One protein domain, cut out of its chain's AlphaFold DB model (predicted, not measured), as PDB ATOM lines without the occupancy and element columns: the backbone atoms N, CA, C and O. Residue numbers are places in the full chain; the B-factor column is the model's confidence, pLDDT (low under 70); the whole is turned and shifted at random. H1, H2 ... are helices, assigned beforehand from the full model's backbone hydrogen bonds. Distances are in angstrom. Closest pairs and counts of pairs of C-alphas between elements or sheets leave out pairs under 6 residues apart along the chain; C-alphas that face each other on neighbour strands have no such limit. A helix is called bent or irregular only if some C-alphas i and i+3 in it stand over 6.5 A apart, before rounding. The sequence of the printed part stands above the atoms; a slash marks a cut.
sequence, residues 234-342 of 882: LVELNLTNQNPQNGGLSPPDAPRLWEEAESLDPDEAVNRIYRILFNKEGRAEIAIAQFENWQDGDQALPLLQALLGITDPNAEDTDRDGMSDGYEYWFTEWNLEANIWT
ATOM      1  N   LEU A 234     -37.965 -49.860 -11.466       93.88
ATOM      2  CA  LEU A 234     -38.823 -50.208 -12.608       93.88
ATOM      3  C   LEU A 234     -40.293 -49.786 -12.433       93.88
ATOM      4  O   LEU A 234     -40.964 -49.471 -13.417       93.88
ATOM      5  N   VAL A 235     -40.830 -49.844 -11.214       94.31
ATOM      6  CA  VAL A 235     -42.216 -49.443 -10.919       94.31
ATOM      7  C   VAL A 235     -42.351 -47.941 -11.116       94.31
ATOM      8  O   VAL A 235     -43.227 -47.518 -11.871       94.31
ATOM      9  N   GLU A 236     -41.438 -47.177 -10.528       96.06
ATOM     10  CA  GLU A 236     -41.354 -45.720 -10.623       96.06
ATOM     11  C   GLU A 236     -41.267 -45.233 -12.070       96.06
ATOM     12  O   GLU A 236     -42.090 -44.442 -12.539       96.06
ATOM     13  N   LEU A 237     -40.328 -45.797 -12.836       95.62
ATOM     14  CA  LEU A 237     -40.101 -45.435 -14.237       95.62
ATOM     15  C   LEU A 237     -41.269 -45.825 -15.160       95.62
ATOM     16  O   LEU A 237     -41.395 -45.311 -16.274       95.62
ATOM     17  N   ASN A 238     -42.155 -46.716 -14.714       93.94
ATOM     18  CA  ASN A 238     -43.284 -47.210 -15.497       93.94
ATOM     19  C   ASN A 238     -44.630 -46.552 -15.120       93.94
ATOM     20  O   ASN A 238     -45.631 -46.788 -15.811       93.94
ATOM     21  N   LEU A 239     -44.667 -45.677 -14.105       93.56
ATOM     22  CA  LEU A 239     -45.864 -44.921 -13.690       93.56
ATOM     23  C   LEU A 239     -46.435 -44.034 -14.804       93.56
ATOM     24  O   LEU A 239     -47.649 -43.859 -14.932       93.56
ATOM     25  N   THR A 240     -45.581 -43.566 -15.717       93.50
ATOM     26  CA  THR A 240     -46.021 -42.874 -16.933       93.50
ATOM     27  C   THR A 240     -47.011 -43.708 -17.743       93.50
ATOM     28  O   THR A 240     -47.903 -43.139 -18.375       93.50
ATOM     29  N   ASN A 241     -46.865 -45.039 -17.765       90.12
ATOM     30  CA  ASN A 241     -47.584 -45.949 -18.656       90.12
ATOM     31  C   ASN A 241     -48.693 -46.760 -17.978       90.12
ATOM     32  O   ASN A 241     -49.594 -47.244 -18.681       90.12
ATOM     33  N   GLN A 242     -48.642 -46.924 -16.659       88.56
ATOM     34  CA  GLN A 242     -49.534 -47.799 -15.899       88.56
ATOM     35  C   GLN A 242     -49.972 -47.131 -14.595       88.56
ATOM     36  O   GLN A 242     -49.196 -46.421 -13.970       88.56
ATOM     37  N   ASN A 243     -51.209 -47.400 -14.177       90.06
ATOM     38  CA  ASN A 243     -51.689 -47.007 -12.852       90.06
ATOM     39  C   ASN A 243     -51.115 -47.954 -11.776       90.06
ATOM     40  O   ASN A 243     -50.722 -49.078 -12.126       90.06
ATOM     41  N   PRO A 244     -51.109 -47.540 -10.494       90.88
ATOM     42  CA  PRO A 244     -50.594 -48.346  -9.389       90.88
ATOM     43  C   PRO A 244     -51.159 -49.771  -9.345       90.88
ATOM     44  O   PRO A 244     -52.351 -50.004  -9.564       90.88
ATOM     45  N   GLN A 245     -50.284 -50.740  -9.067       89.38
ATOM     46  CA  GLN A 245     -50.623 -52.152  -8.850       89.38
ATOM     47  C   GLN A 245     -50.393 -52.511  -7.379       89.38
ATOM     48  O   GLN A 245     -49.646 -53.431  -7.053       89.38
ATOM     49  N   ASN A 246     -51.048 -51.763  -6.499       88.25
ATOM     50  CA  ASN A 246     -50.826 -51.754  -5.054       88.25
ATOM     51  C   ASN A 246     -51.823 -52.610  -4.245       88.25
ATOM     52  O   ASN A 246     -51.712 -52.710  -3.029       88.25
ATOM     53  N   GLY A 247     -52.787 -53.255  -4.911       81.25
ATOM     54  CA  GLY A 247     -53.871 -54.010  -4.265       81.25
ATOM     55  C   GLY A 247     -55.177 -53.221  -4.120       81.25
ATOM     56  O   GLY A 247     -56.222 -53.836  -3.911       81.25
ATOM     57  N   GLY A 248     -55.142 -51.901  -4.331       76.25
ATOM     58  CA  GLY A 248     -56.310 -51.025  -4.358       76.25
ATOM     59  C   GLY A 248     -57.168 -51.187  -5.617       76.25
ATOM     60  O   GLY A 248     -56.752 -51.726  -6.654       76.25
ATOM     61  N   LEU A 249     -58.418 -50.724  -5.543       73.50
ATOM     62  CA  LEU A 249     -59.355 -50.773  -6.666       73.50
ATOM     63  C   LEU A 249     -59.220 -49.523  -7.543       73.50
ATOM     64  O   LEU A 249     -59.586 -48.427  -7.135       73.50
ATOM     65  N   SER A 250     -58.814 -49.692  -8.804       81.88
ATOM     66  CA  SER A 250     -58.913 -48.637  -9.821       81.88
ATOM     67  C   SER A 250     -59.546 -49.155 -11.120       81.88
ATOM     68  O   SER A 250     -59.274 -50.280 -11.564       81.88
ATOM     69  N   PRO A 251     -60.467 -48.396 -11.747       83.19
ATOM     70  CA  PRO A 251     -61.028 -48.784 -13.030       83.19
ATOM     71  C   PRO A 251     -59.988 -48.598 -14.155       83.19
ATOM     72  O   PRO A 251     -59.150 -47.703 -14.080       83.19
ATOM     73  N   PRO A 252     -60.037 -49.391 -15.247       80.25
ATOM     74  CA  PRO A 252     -59.050 -49.295 -16.332       80.25
ATOM     75  C   PRO A 252     -59.017 -47.952 -17.079       80.25
ATOM     76  O   PRO A 252     -58.126 -47.740 -17.897       80.25
ATOM     77  N   ASP A 253     -60.035 -47.113 -16.894       84.38
ATOM     78  CA  ASP A 253     -60.170 -45.775 -17.463       84.38
ATOM     79  C   ASP A 253     -59.924 -44.647 -16.450       84.38
ATOM     80  O   ASP A 253     -60.134 -43.486 -16.804       84.38
ATOM     81  N   ALA A 254     -59.469 -44.962 -15.228       88.75
ATOM     82  CA  ALA A 254     -58.957 -43.948 -14.310       88.75
ATOM     83  C   ALA A 254     -57.762 -43.214 -14.952       88.75
ATOM     84  O   ALA A 254     -56.903 -43.885 -15.544       88.75
ATOM     85  N   PRO A 255     -57.698 -41.871 -14.847       92.69
ATOM     86  CA  PRO A 255     -56.529 -41.099 -15.249       92.69
ATOM     87  C   PRO A 255     -55.256 -41.629 -14.594       92.69
ATOM     88  O   PRO A 255     -55.282 -42.117 -13.462       92.69
ATOM     89  N   ARG A 256     -54.139 -41.513 -15.305       93.31
ATOM     90  CA  ARG A 256     -52.821 -41.787 -14.725       93.31
ATOM     91  C   ARG A 256     -52.499 -40.733 -13.672       93.31
ATOM     92  O   ARG A 256     -52.942 -39.594 -13.808       93.31
ATOM     93  N   LEU A 257     -51.684 -41.094 -12.681       94.44
ATOM     94  CA  LEU A 257     -51.264 -40.189 -11.602       94.44
ATOM     95  C   LEU A 257     -50.776 -38.835 -12.148       94.44
ATOM     96  O   LEU A 257     -51.211 -37.778 -11.705       94.44
ATOM     97  N   TRP A 258     -49.970 -38.857 -13.211       95.19
ATOM     98  CA  TRP A 258     -49.443 -37.635 -13.818       95.19
ATOM     99  C   TRP A 258     -50.468 -36.823 -14.620       95.19
ATOM    100  O   TRP A 258     -50.328 -35.606 -14.713       95.19
ATOM    101  N   GLU A 259     -51.487 -37.469 -15.201       95.00
ATOM    102  CA  GLU A 259     -52.569 -36.780 -15.921       95.00
ATOM    103  C   GLU A 259     -53.456 -36.008 -14.937       95.00
ATOM    104  O   GLU A 259     -53.942 -34.920 -15.250       95.00
ATOM    105  N   GLU A 260     -53.664 -36.568 -13.744       94.44
ATOM    106  CA  GLU A 260     -54.324 -35.872 -12.646       94.44
ATOM    107  C   GLU A 260     -53.447 -34.754 -12.084       94.44
ATOM    108  O   GLU A 260     -53.918 -33.620 -12.029       94.44
ATOM    109  N   ALA A 261     -52.190 -35.039 -11.731       95.12
ATOM    110  CA  ALA A 261     -51.274 -34.043 -11.176       95.12
ATOM    111  C   ALA A 261     -51.136 -32.825 -12.109       95.12
ATOM    112  O   ALA A 261     -51.262 -31.688 -11.670       95.12
ATOM    113  N   GLU A 262     -51.000 -33.042 -13.427       95.00
ATOM    114  CA  GLU A 262     -51.007 -31.956 -14.420       95.00
ATOM    115  C   GLU A 262     -52.346 -31.197 -14.448       95.00
ATOM    116  O   GLU A 262     -52.377 -29.989 -14.687       95.00
ATOM    117  N   SER A 263     -53.473 -31.875 -14.215       94.88
ATOM    118  CA  SER A 263     -54.785 -31.227 -14.157       94.88
ATOM    119  C   SER A 263     -54.994 -30.405 -12.880       94.88
ATOM    120  O   SER A 263     -55.763 -29.435 -12.930       94.88
ATOM    121  N   LEU A 264     -54.394 -30.806 -11.759       93.56
ATOM    122  CA  LEU A 264     -54.495 -30.130 -10.463       93.56
ATOM    123  C   LEU A 264     -53.525 -28.947 -10.388       93.56
ATOM    124  O   LEU A 264     -53.975 -27.814 -10.185       93.56
ATOM    125  N   ASP A 265     -52.239 -29.186 -10.662       93.75
ATOM    126  CA  ASP A 265     -51.194 -28.165 -10.719       93.75
ATOM    127  C   ASP A 265     -50.261 -28.350 -11.943       93.75
ATOM    128  O   ASP A 265     -49.218 -29.012 -11.883       93.75
ATOM    129  N   PRO A 266     -50.594 -27.710 -13.083       93.75
ATOM    130  CA  PRO A 266     -49.757 -27.757 -14.279       93.75
ATOM    131  C   PRO A 266     -48.372 -27.121 -14.095       93.75
ATOM    132  O   PRO A 266     -47.432 -27.497 -14.798       93.75
ATOM    133  N   ASP A 267     -48.244 -26.117 -13.219       93.75
ATOM    134  CA  ASP A 267     -46.964 -25.437 -12.998       93.75
ATOM    135  C   ASP A 267     -46.024 -26.365 -12.215       93.75
ATOM    136  O   ASP A 267     -44.837 -26.473 -12.544       93.75
ATOM    137  N   GLU A 268     -46.559 -27.078 -11.224       93.50
ATOM    138  CA  GLU A 268     -45.798 -28.031 -10.422       93.50
ATOM    139  C   GLU A 268     -45.415 -29.293 -11.203       93.50
ATOM    140  O   GLU A 268     -44.250 -29.695 -11.165       93.50
ATOM    141  N   ALA A 269     -46.306 -29.823 -12.047       93.19
ATOM    142  CA  ALA A 269     -45.980 -30.933 -12.950       93.19
ATOM    143  C   ALA A 269     -44.760 -30.630 -13.848       93.19
ATOM    144  O   ALA A 269     -43.901 -31.486 -14.078       93.19
ATOM    145  N   VAL A 270     -44.633 -29.384 -14.320       93.94
ATOM    146  CA  VAL A 270     -43.474 -28.924 -15.102       93.94
ATOM    147  C   VAL A 270     -42.229 -28.755 -14.224       93.94
ATOM    148  O   VAL A 270     -41.124 -29.125 -14.639       93.94
ATOM    149  N   ASN A 271     -42.378 -28.192 -13.021       93.50
ATOM    150  CA  ASN A 271     -41.267 -28.011 -12.084       93.50
ATOM    151  C   ASN A 271     -40.683 -29.349 -11.624       93.50
ATOM    152  O   ASN A 271     -39.458 -29.447 -11.511       93.50
ATOM    153  N   ARG A 272     -41.517 -30.370 -11.405       94.12
ATOM    154  CA  ARG A 272     -41.093 -31.732 -11.060       94.12
ATOM    155  C   ARG A 272     -40.113 -32.280 -12.084       94.12
ATOM    156  O   ARG A 272     -38.977 -32.586 -11.729       94.12
ATOM    157  N   ILE A 273     -40.489 -32.291 -13.364       94.38
ATOM    158  CA  ILE A 273     -39.614 -32.769 -14.450       94.38
ATOM    159  C   ILE A 273     -38.291 -31.993 -14.452       94.38
ATOM    160  O   ILE A 273     -37.214 -32.583 -14.534       94.38
ATOM    161  N   TYR A 274     -38.345 -30.667 -14.288       94.00
ATOM    162  CA  TYR A 274     -37.136 -29.852 -14.191       94.00
ATOM    163  C   TYR A 274     -36.232 -30.265 -13.015       94.00
ATOM    164  O   TYR A 274     -35.012 -30.334 -13.179       94.00
ATOM    165  N   ARG A 275     -36.801 -30.557 -11.835       92.38
ATOM    166  CA  ARG A 275     -36.041 -31.009 -10.655       92.38
ATOM    167  C   ARG A 275     -35.367 -32.354 -10.885       92.38
ATOM    168  O   ARG A 275     -34.186 -32.474 -10.554       92.38
ATOM    169  N   ILE A 276     -36.098 -33.309 -11.459       93.44
ATOM    170  CA  ILE A 276     -35.589 -34.645 -11.784       93.44
ATOM    171  C   ILE A 276     -34.361 -34.506 -12.686       93.44
ATOM    172  O   ILE A 276     -33.284 -34.998 -12.353       93.44
ATOM    173  N   LEU A 277     -34.481 -33.743 -13.777       94.31
ATOM    174  CA  LEU A 277     -33.415 -33.581 -14.769       94.31
ATOM    175  C   LEU A 277     -32.197 -32.815 -14.243       94.31
ATOM    176  O   LEU A 277     -31.056 -33.191 -14.514       94.31
ATOM    177  N   PHE A 278     -32.412 -31.739 -13.484       87.31
ATOM    178  CA  PHE A 278     -31.328 -30.842 -13.069       87.31
ATOM    179  C   PHE A 278     -30.277 -31.531 -12.182       87.31
ATOM    180  O   PHE A 278     -29.108 -31.138 -12.180       87.31
ATOM    181  N   ASN A 279     -30.672 -32.575 -11.451       83.00
ATOM    182  CA  ASN A 279     -29.783 -33.314 -10.557       83.00
ATOM    183  C   ASN A 279     -28.966 -34.412 -11.263       83.00
ATOM    184  O   ASN A 279     -28.056 -34.965 -10.643       83.00
ATOM    185  N   LYS A 280     -29.228 -34.714 -12.545       90.62
ATOM    186  CA  LYS A 280     -28.542 -35.795 -13.286       90.62
ATOM    187  C   LYS A 280     -27.280 -35.341 -14.040       90.62
ATOM    188  O   LYS A 280     -26.698 -36.100 -14.812       90.62
ATOM    189  N   GLU A 281     -26.800 -34.125 -13.772       86.56
ATOM    190  CA  GLU A 281     -25.590 -33.547 -14.377       86.56
ATOM    191  C   GLU A 281     -25.647 -33.579 -15.923       86.56
ATOM    192  O   GLU A 281     -26.682 -33.262 -16.501       86.56
ATOM    193  N   GLY A 282     -24.550 -33.901 -16.619       85.38
ATOM    194  CA  GLY A 282     -24.548 -33.941 -18.089       85.38
ATOM    195  C   GLY A 282     -25.205 -35.183 -18.695       85.38
ATOM    196  O   GLY A 282     -25.443 -35.188 -19.894       85.38
ATOM    197  N   ARG A 283     -25.576 -36.190 -17.889       92.38
ATOM    198  CA  ARG A 283     -26.302 -37.377 -18.386       92.38
ATOM    199  C   ARG A 283     -27.720 -37.052 -18.859       92.38
ATOM    200  O   ARG A 283     -28.293 -37.800 -19.630       92.38
ATOM    201  N   ALA A 284     -28.278 -35.929 -18.410       94.00
ATOM    202  CA  ALA A 284     -29.588 -35.446 -18.834       94.00
ATOM    203  C   ALA A 284     -29.516 -34.370 -19.934       94.00
ATOM    204  O   ALA A 284     -30.519 -33.703 -20.180       94.00
ATOM    205  N   GLU A 285     -28.370 -34.147 -20.597       91.44
ATOM    206  CA  GLU A 285     -28.223 -33.056 -21.583       91.44
ATOM    207  C   GLU A 285     -29.274 -33.140 -22.707       91.44
ATOM    208  O   GLU A 285     -29.920 -32.135 -23.018       91.44
ATOM    209  N   ILE A 286     -29.517 -34.339 -23.251       92.88
ATOM    210  CA  ILE A 286     -30.550 -34.562 -24.274       92.88
ATOM    211  C   ILE A 286     -31.953 -34.353 -23.691       92.88
ATOM    212  O   ILE A 286     -32.757 -33.626 -24.277       92.88
ATOM    213  N   ALA A 287     -32.245 -34.927 -22.522       94.38
ATOM    214  CA  ALA A 287     -33.544 -34.790 -21.865       94.38
ATOM    215  C   ALA A 287     -33.897 -33.323 -21.558       94.38
ATOM    216  O   ALA A 287     -35.024 -32.894 -21.802       94.38
ATOM    217  N   ILE A 288     -32.923 -32.524 -21.107       94.19
ATOM    218  CA  ILE A 288     -33.079 -31.083 -20.866       94.19
ATOM    219  C   ILE A 288     -33.396 -30.351 -22.174       94.19
ATOM    220  O   ILE A 288     -34.305 -29.523 -22.201       94.19
ATOM    221  N   ALA A 289     -32.707 -30.672 -23.273       92.75
ATOM    222  CA  ALA A 289     -33.004 -30.070 -24.572       92.75
ATOM    223  C   ALA A 289     -34.419 -30.430 -25.067       92.75
ATOM    224  O   ALA A 289     -35.130 -29.571 -25.594       92.75
ATOM    225  N   GLN A 290     -34.858 -31.681 -24.882       94.44
ATOM    226  CA  GLN A 290     -36.229 -32.091 -25.205       94.44
ATOM    227  C   GLN A 290     -37.261 -31.357 -24.334       94.44
ATOM    228  O   GLN A 290     -38.276 -30.896 -24.858       94.44
ATOM    229  N   PHE A 291     -36.986 -31.207 -23.035       95.19
ATOM    230  CA  PHE A 291     -37.822 -30.465 -22.092       95.19
ATOM    231  C   PHE A 291     -37.974 -28.990 -22.490       95.19
ATOM    232  O   PHE A 291     -39.097 -28.494 -22.555       95.19
ATOM    233  N   GLU A 292     -36.881 -28.299 -22.834       95.19
ATOM    234  CA  GLU A 292     -36.920 -26.902 -23.292       95.19
ATOM    235  C   GLU A 292     -37.761 -26.739 -24.573       95.19
ATOM    236  O   GLU A 292     -38.602 -25.842 -24.654       95.19
ATOM    237  N   ASN A 293     -37.600 -27.637 -25.551       94.69
ATOM    238  CA  ASN A 293     -38.396 -27.610 -26.785       94.69
ATOM    239  C   ASN A 293     -39.890 -27.850 -26.510       94.69
ATOM    240  O   ASN A 293     -40.754 -27.178 -27.081       94.69
ATOM    241  N   TRP A 294     -40.210 -28.789 -25.616       95.00
ATOM    242  CA  TRP A 294     -41.587 -29.054 -25.199       95.00
ATOM    243  C   TRP A 294     -42.220 -27.839 -24.509       95.00
ATOM    244  O   TRP A 294     -43.347 -27.467 -24.846       95.00
ATOM    245  N   GLN A 295     -41.479 -27.142 -23.640       94.12
ATOM    246  CA  GLN A 295     -41.931 -25.884 -23.032       94.12
ATOM    247  C   GLN A 295     -42.179 -24.772 -24.067       94.12
ATOM    248  O   GLN A 295     -43.084 -23.951 -23.891       94.12
ATOM    249  N   ASP A 296     -41.428 -24.760 -25.171       95.12
ATOM    250  CA  ASP A 296     -41.628 -23.841 -26.300       95.12
ATOM    251  C   ASP A 296     -42.821 -24.225 -27.209       95.12
ATOM    252  O   ASP A 296     -43.194 -23.469 -28.120       95.12
ATOM    253  N   GLY A 297     -43.488 -25.348 -26.921       92.06
ATOM    254  CA  GLY A 297     -44.722 -25.800 -27.565       92.06
ATOM    255  C   GLY A 297     -44.539 -26.901 -28.608       92.06
ATOM    256  O   GLY A 297     -45.495 -27.197 -29.338       92.06
ATOM    257  N   ASP A 298     -43.349 -27.497 -28.697       93.12
ATOM    258  CA  ASP A 298     -43.138 -28.706 -29.488       93.12
ATOM    259  C   ASP A 298     -43.760 -29.934 -28.800       93.12
ATOM    260  O   ASP A 298     -44.123 -29.929 -27.624       93.12
ATOM    261  N   GLN A 299     -43.945 -31.012 -29.562       91.38
ATOM    262  CA  GLN A 299     -44.443 -32.266 -29.007       91.38
ATOM    263  C   GLN A 299     -43.345 -32.934 -28.168       91.38
ATOM    264  O   GLN A 299     -42.207 -33.020 -28.624       91.38
ATOM    265  N   ALA A 300     -43.703 -33.471 -26.996       90.81
ATOM    266  CA  ALA A 300     -42.789 -34.294 -26.208       90.81
ATOM    267  C   ALA A 300     -42.292 -35.486 -27.046       90.81
ATOM    268  O   ALA A 300     -43.100 -36.211 -27.639       90.81
ATOM    269  N   LEU A 301     -40.975 -35.656 -27.119       90.38
ATOM    270  CA  LEU A 301     -40.309 -36.779 -27.785       90.38
ATOM    271  C   LEU A 301     -40.274 -38.015 -26.859       90.38
ATOM    272  O   LEU A 301     -40.602 -37.867 -25.684       90.38
ATOM    273  N   PRO A 302     -39.959 -39.228 -27.362       86.38
ATOM    274  CA  PRO A 302     -40.107 -40.478 -26.605       86.38
ATOM    275  C   PRO A 302     -39.454 -40.481 -25.218       86.38
ATOM    276  O   PRO A 302     -40.126 -40.828 -24.250       86.38
ATOM    277  N   LEU A 303     -38.208 -40.010 -25.102       92.50
ATOM    278  CA  LEU A 303     -37.531 -39.854 -23.813       92.50
ATOM    279  C   LEU A 303     -38.302 -38.933 -22.854       92.50
ATOM    280  O   LEU A 303     -38.627 -39.337 -21.742       92.50
ATOM    281  N   LEU A 304     -38.647 -37.707 -23.270       93.81
ATOM    282  CA  LEU A 304     -39.415 -36.802 -22.405       93.81
ATOM    283  C   LEU A 304     -40.802 -37.364 -22.062       93.81
ATOM    284  O   LEU A 304     -41.262 -37.182 -20.942       93.81
ATOM    285  N   GLN A 305     -41.462 -38.052 -23.000       92.19
ATOM    286  CA  GLN A 305     -42.739 -38.721 -22.741       92.19
ATOM    287  C   GLN A 305     -42.607 -39.745 -21.620       92.19
ATOM    288  O   GLN A 305     -43.486 -39.779 -20.767       92.19
ATOM    289  N   ALA A 306     -41.525 -40.534 -21.604       92.38
ATOM    290  CA  ALA A 306     -41.263 -41.510 -20.552       92.38
ATOM    291  C   ALA A 306     -41.116 -40.855 -19.171       92.38
ATOM    292  O   ALA A 306     -41.553 -41.445 -18.192       92.38
ATOM    293  N   LEU A 307     -40.596 -39.625 -19.103       94.44
ATOM    294  CA  LEU A 307     -40.346 -38.876 -17.866       94.44
ATOM    295  C   LEU A 307     -41.555 -38.104 -17.312       94.44
ATOM    296  O   LEU A 307     -41.471 -37.575 -16.207       94.44
ATOM    297  N   LEU A 308     -42.654 -37.971 -18.064       93.06
ATOM    298  CA  LEU A 308     -43.759 -37.090 -17.661       93.06
ATOM    299  C   LEU A 308     -44.397 -37.505 -16.335       93.06
ATOM    300  O   LEU A 308     -44.807 -36.633 -15.575       93.06
ATOM    301  N   GLY A 309     -44.499 -38.804 -16.069       93.50
ATOM    302  CA  GLY A 309     -45.236 -39.334 -14.929       93.50
ATOM    303  C   GLY A 309     -44.469 -40.289 -14.042       93.50
ATOM    304  O   GLY A 309     -45.112 -41.088 -13.377       93.50
ATOM    305  N   ILE A 310     -43.141 -40.234 -14.068       96.00
ATOM    306  CA  ILE A 310     -42.310 -41.010 -13.148       96.00
ATOM    307  C   ILE A 310     -42.222 -40.305 -11.792       96.00
ATOM    308  O   ILE A 310     -42.272 -39.070 -11.735       96.00
ATOM    309  N   THR A 311     -42.021 -41.094 -10.749       96.81
ATOM    310  CA  THR A 311     -41.300 -40.689  -9.534       96.81
ATOM    311  C   THR A 311     -39.790 -40.828  -9.796       96.81
ATOM    312  O   THR A 311     -39.406 -41.455 -10.788       96.81
ATOM    313  N   ASP A 312     -38.918 -40.145  -9.050       95.81
ATOM    314  CA  ASP A 312     -37.460 -40.234  -9.244       95.81
ATOM    315  C   ASP A 312     -36.866 -41.364  -8.389       95.81
ATOM    316  O   ASP A 312     -36.706 -41.119  -7.200       95.81
ATOM    317  N   PRO A 313     -36.323 -42.457  -8.979       95.88
ATOM    318  CA  PRO A 313     -35.715 -43.582  -8.239       95.88
ATOM    319  C   PRO A 313     -34.507 -43.266  -7.351       95.88
ATOM    320  O   PRO A 313     -33.755 -44.132  -6.906       95.88
ATOM    321  N   ASN A 314     -34.155 -41.994  -7.230       93.94
ATOM    322  CA  ASN A 314     -33.045 -41.519  -6.426       93.94
ATOM    323  C   ASN A 314     -33.495 -40.537  -5.339       93.94
ATOM    324  O   ASN A 314     -32.623 -39.902  -4.725       93.94
ATOM    325  N   ALA A 315     -34.797 -40.344  -5.151       95.12
ATOM    326  CA  ALA A 315     -35.371 -39.404  -4.213       95.12
ATOM    327  C   ALA A 315     -36.683 -39.953  -3.643       95.12
ATOM    328  O   ALA A 315     -37.690 -39.919  -4.324       95.12
ATOM    329  N   GLU A 316     -36.663 -40.269  -2.345       95.81
ATOM    330  CA  GLU A 316     -37.800 -40.836  -1.602       95.81
ATOM    331  C   GLU A 316     -39.117 -40.033  -1.690       95.81
ATOM    332  O   GLU A 316     -40.138 -40.551  -1.272       95.81
ATOM    333  N   ASP A 317     -39.086 -38.767  -2.119       96.31
ATOM    334  CA  ASP A 317     -40.203 -37.810  -2.116       96.31
ATOM    335  C   ASP A 317     -40.039 -36.865  -3.329       96.31
ATOM    336  O   ASP A 317     -39.197 -35.941  -3.349       96.31
ATOM    337  N   THR A 318     -40.777 -37.157  -4.400       95.56
ATOM    338  CA  THR A 318     -40.620 -36.532  -5.718       95.56
ATOM    339  C   THR A 318     -41.256 -35.139  -5.792       95.56
ATOM    340  O   THR A 318     -40.690 -34.207  -6.411       95.56
ATOM    341  N   ASP A 319     -42.425 -34.955  -5.190       94.38
ATOM    342  CA  ASP A 319     -43.168 -33.694  -5.206       94.38
ATOM    343  C   ASP A 319     -42.849 -32.766  -4.020       94.38
ATOM    344  O   ASP A 319     -42.956 -31.543  -4.168       94.38
ATOM    345  N   ARG A 320     -42.216 -33.298  -2.968       94.88
ATOM    346  CA  ARG A 320     -41.686 -32.606  -1.782       94.88
ATOM    347  C   ARG A 320     -42.742 -32.140  -0.807       94.88
ATOM    348  O   ARG A 320     -42.559 -31.084  -0.175       94.88
ATOM    349  N   ASP A 321     -43.814 -32.895  -0.695       94.81
ATOM    350  CA  ASP A 321     -44.905 -32.600   0.215       94.81
ATOM    351  C   ASP A 321     -44.657 -33.133   1.646       94.81
ATOM    352  O   ASP A 321     -45.233 -32.622   2.614       94.81
ATOM    353  N   GLY A 322     -43.671 -34.023   1.807       94.56
ATOM    354  CA  GLY A 322     -43.264 -34.622   3.075       94.56
ATOM    355  C   GLY A 322     -43.676 -36.084   3.248       94.56
ATOM    356  O   GLY A 322     -43.251 -36.686   4.241       94.56
ATOM    357  N   MET A 323     -44.443 -36.646   2.317       96.38
ATOM    358  CA  MET A 323     -44.742 -38.068   2.181       96.38
ATOM    359  C   MET A 323     -43.724 -38.725   1.241       96.38
ATOM    360  O   MET A 323     -43.036 -38.046   0.489       96.38
ATOM    361  N   SER A 324     -43.510 -40.038   1.367       96.75
ATOM    362  CA  SER A 324     -42.632 -40.742   0.419       96.75
ATOM    363  C   SER A 324     -43.414 -41.299  -0.755       96.75
ATOM    364  O   SER A 324     -44.489 -41.862  -0.529       96.75
ATOM    365  N   ASP A 325     -42.792 -41.337  -1.932       97.00
ATOM    366  CA  ASP A 325     -43.418 -41.826  -3.158       97.00
ATOM    367  C   ASP A 325     -43.969 -43.254  -2.978       97.00
ATOM    368  O   ASP A 325     -45.099 -43.562  -3.368       97.00
ATOM    369  N   GLY A 326     -43.212 -44.132  -2.312       95.31
ATOM    370  CA  GLY A 326     -43.661 -45.481  -1.977       95.31
ATOM    371  C   GLY A 326     -44.846 -45.546  -1.005       95.31
ATOM    372  O   GLY A 326     -45.720 -46.396  -1.184       95.31
ATOM    373  N   TYR A 327     -44.941 -44.658  -0.011       96.06
ATOM    374  CA  TYR A 327     -46.109 -44.577   0.884       96.06
ATOM    375  C   TYR A 327     -47.366 -44.255   0.078       96.06
ATOM    376  O   TYR A 327     -48.321 -45.036   0.070       96.06
ATOM    377  N   GLU A 328     -47.317 -43.183  -0.702       96.38
ATOM    378  CA  GLU A 328     -48.441 -42.751  -1.524       96.38
ATOM    379  C   GLU A 328     -48.796 -43.800  -2.583       96.38
ATOM    380  O   GLU A 328     -49.966 -44.126  -2.786       96.38
ATOM    381  N   TYR A 329     -47.794 -44.426  -3.210       95.44
ATOM    382  CA  TYR A 329     -48.010 -45.509  -4.167       95.44
ATOM    383  C   TYR A 329     -48.741 -46.701  -3.547       95.44
ATOM    384  O   TYR A 329     -49.627 -47.275  -4.187       95.44
ATOM    385  N   TRP A 330     -48.374 -47.132  -2.337       94.25
ATOM    386  CA  TRP A 330     -48.953 -48.334  -1.732       94.25
ATOM    387  C   TRP A 330     -50.356 -48.105  -1.166       94.25
ATOM    388  O   TRP A 330     -51.167 -49.039  -1.207       94.25
ATOM    389  N   PHE A 331     -50.660 -46.893  -0.700       93.56
ATOM    390  CA  PHE A 331     -51.929 -46.566  -0.044       93.56
ATOM    391  C   PHE A 331     -52.934 -45.812  -0.920       93.56
ATOM    392  O   PHE A 331     -54.114 -45.773  -0.582       93.56
ATOM    393  N   THR A 332     -52.534 -45.319  -2.096       92.94
ATOM    394  CA  THR A 332     -53.473 -44.650  -3.003       92.94
ATOM    395  C   THR A 332     -54.591 -45.565  -3.516       92.94
ATOM    396  O   THR A 332     -54.370 -46.689  -3.986       92.94
ATOM    397  N   GLU A 333     -55.816 -45.050  -3.513       90.94
ATOM    398  CA  GLU A 333     -56.988 -45.646  -4.139       90.94
ATOM    399  C   GLU A 333     -57.696 -44.638  -5.049       90.94
ATOM    400  O   GLU A 333     -57.586 -43.422  -4.898       90.94
ATOM    401  N   TRP A 334     -58.455 -45.134  -6.031       91.06
ATOM    402  CA  TRP A 334     -59.237 -44.250  -6.892       91.06
ATOM    403  C   TRP A 334     -60.593 -43.933  -6.259       91.06
ATOM    404  O   TRP A 334     -61.514 -44.763  -6.274       91.06
ATOM    405  N   ASN A 335     -60.771 -42.695  -5.798       89.12
ATOM    406  CA  ASN A 335     -62.052 -42.220  -5.293       89.12
ATOM    407  C   ASN A 335     -63.000 -41.894  -6.461       89.12
ATOM    408  O   ASN A 335     -62.917 -40.857  -7.124       89.12
ATOM    409  N   LEU A 336     -63.964 -42.788  -6.706       87.00
ATOM    410  CA  LEU A 336     -64.947 -42.647  -7.788       87.00
ATOM    411  C   LEU A 336     -65.872 -41.429  -7.641       87.00
ATOM    412  O   LEU A 336     -66.403 -40.954  -8.649       87.00
ATOM    413  N   GLU A 337     -66.128 -40.968  -6.417       87.50
ATOM    414  CA  GLU A 337     -67.068 -39.875  -6.149       87.50
ATOM    415  C   GLU A 337     -66.406 -38.510  -6.325       87.50
ATOM    416  O   GLU A 337     -66.986 -37.622  -6.960       87.50
ATOM    417  N   ALA A 338     -65.178 -38.376  -5.824       86.31
ATOM    418  CA  ALA A 338     -64.356 -37.182  -5.972       86.31
ATOM    419  C   ALA A 338     -63.647 -37.112  -7.339       86.31
ATOM    420  O   ALA A 338     -63.311 -36.019  -7.793       86.31
ATOM    421  N   ASN A 339     -63.526 -38.248  -8.045       88.50
ATOM    422  CA  ASN A 339     -62.797 -38.388  -9.309       88.50
ATOM    423  C   ASN A 339     -61.333 -37.948  -9.158       88.50
ATOM    424  O   ASN A 339     -60.833 -37.192  -9.998       88.50
ATOM    425  N   ILE A 340     -60.706 -38.410  -8.077       90.25
ATOM    426  CA  ILE A 340     -59.295 -38.193  -7.767       90.25
ATOM    427  C   ILE A 340     -58.662 -39.463  -7.184       90.25
ATOM    428  O   ILE A 340     -59.382 -40.331  -6.676       90.25
ATOM    429  N   TRP A 341     -57.340 -39.564  -7.246       92.38
ATOM    430  CA  TRP A 341     -56.560 -40.465  -6.401       92.38
ATOM    431  C   TRP A 341     -56.549 -39.943  -4.956       92.38
ATOM    432  O   TRP A 341     -56.556 -38.733  -4.743       92.38
ATOM    433  N   THR A 342     -56.612 -40.841  -3.967       92.06
ATOM    434  CA  THR A 342     -56.575 -40.451  -2.541       92.06
ATOM    435  C   THR A 342     -55.198 -39.960  -2.109       92.06
ATOM    436  O   THR A 342     -55.117 -39.124  -1.218       92.06
TER     437      THR A 342
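This is residues 234 to 342 of the 882 residues of an uncharacterized protein of Euryarchaeota archaeon (UniProt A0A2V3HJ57). A helical hairpin, H3 and H4, makes one end of the model, with short H5 packed across H4; H2 follows toward the other end, mostly loops with small H6. The printed part has 109 residues with six named helices, H1 to H6, and no named strand: all helix, with 54 residues, under half, in them. It is compact, radius of gyration of the C-alphas 14.2 A, spanning 40 by 27 by 22 A.

H4, residues 281 to 295, spans 20.0 A and is irregular: C-alphas 283 and 286 are 7.8 A apart. H3 is 266 to 278, 18.7 A; H2 257 to 264; H5 302 to 307; H1 234 to 238, from C-alpha (-38.823, -50.208, -12.608); H6 325 to 331, to (-51.929, -46.566, -0.044).

H3 touches H4 with residues 274 to 278 alone, opposite ways at a shallow tilt of 25 degrees; the closest C-alphas, Leu 277 and Ala 284, are 5.9 A apart. H5 touches H4, about perpendicular at 79 degrees, closest C-alphas Leu 304 and Ala 287, 6.2 A. H2 touches H3 at a steep tilt of 50 degrees, closest C-alphas Glu 262 and Ala 269, 5.3 A. H1 only just touches H5, with 3 pairs of C-alphas within 8 A; H6 is near H1. O i to N i+4 pairs are within hydrogen-bond range throughout H1, H2, H5 and H6, 8 of 9 in H3 and 8 of 11 in H4.

The farthest C-alphas, Gly 282 and Glu 337, are 44.6 A apart. The printed part has no cut; links H1 to H2 and H5 to H6 are long. No printed residue is under 70 in pLDDT.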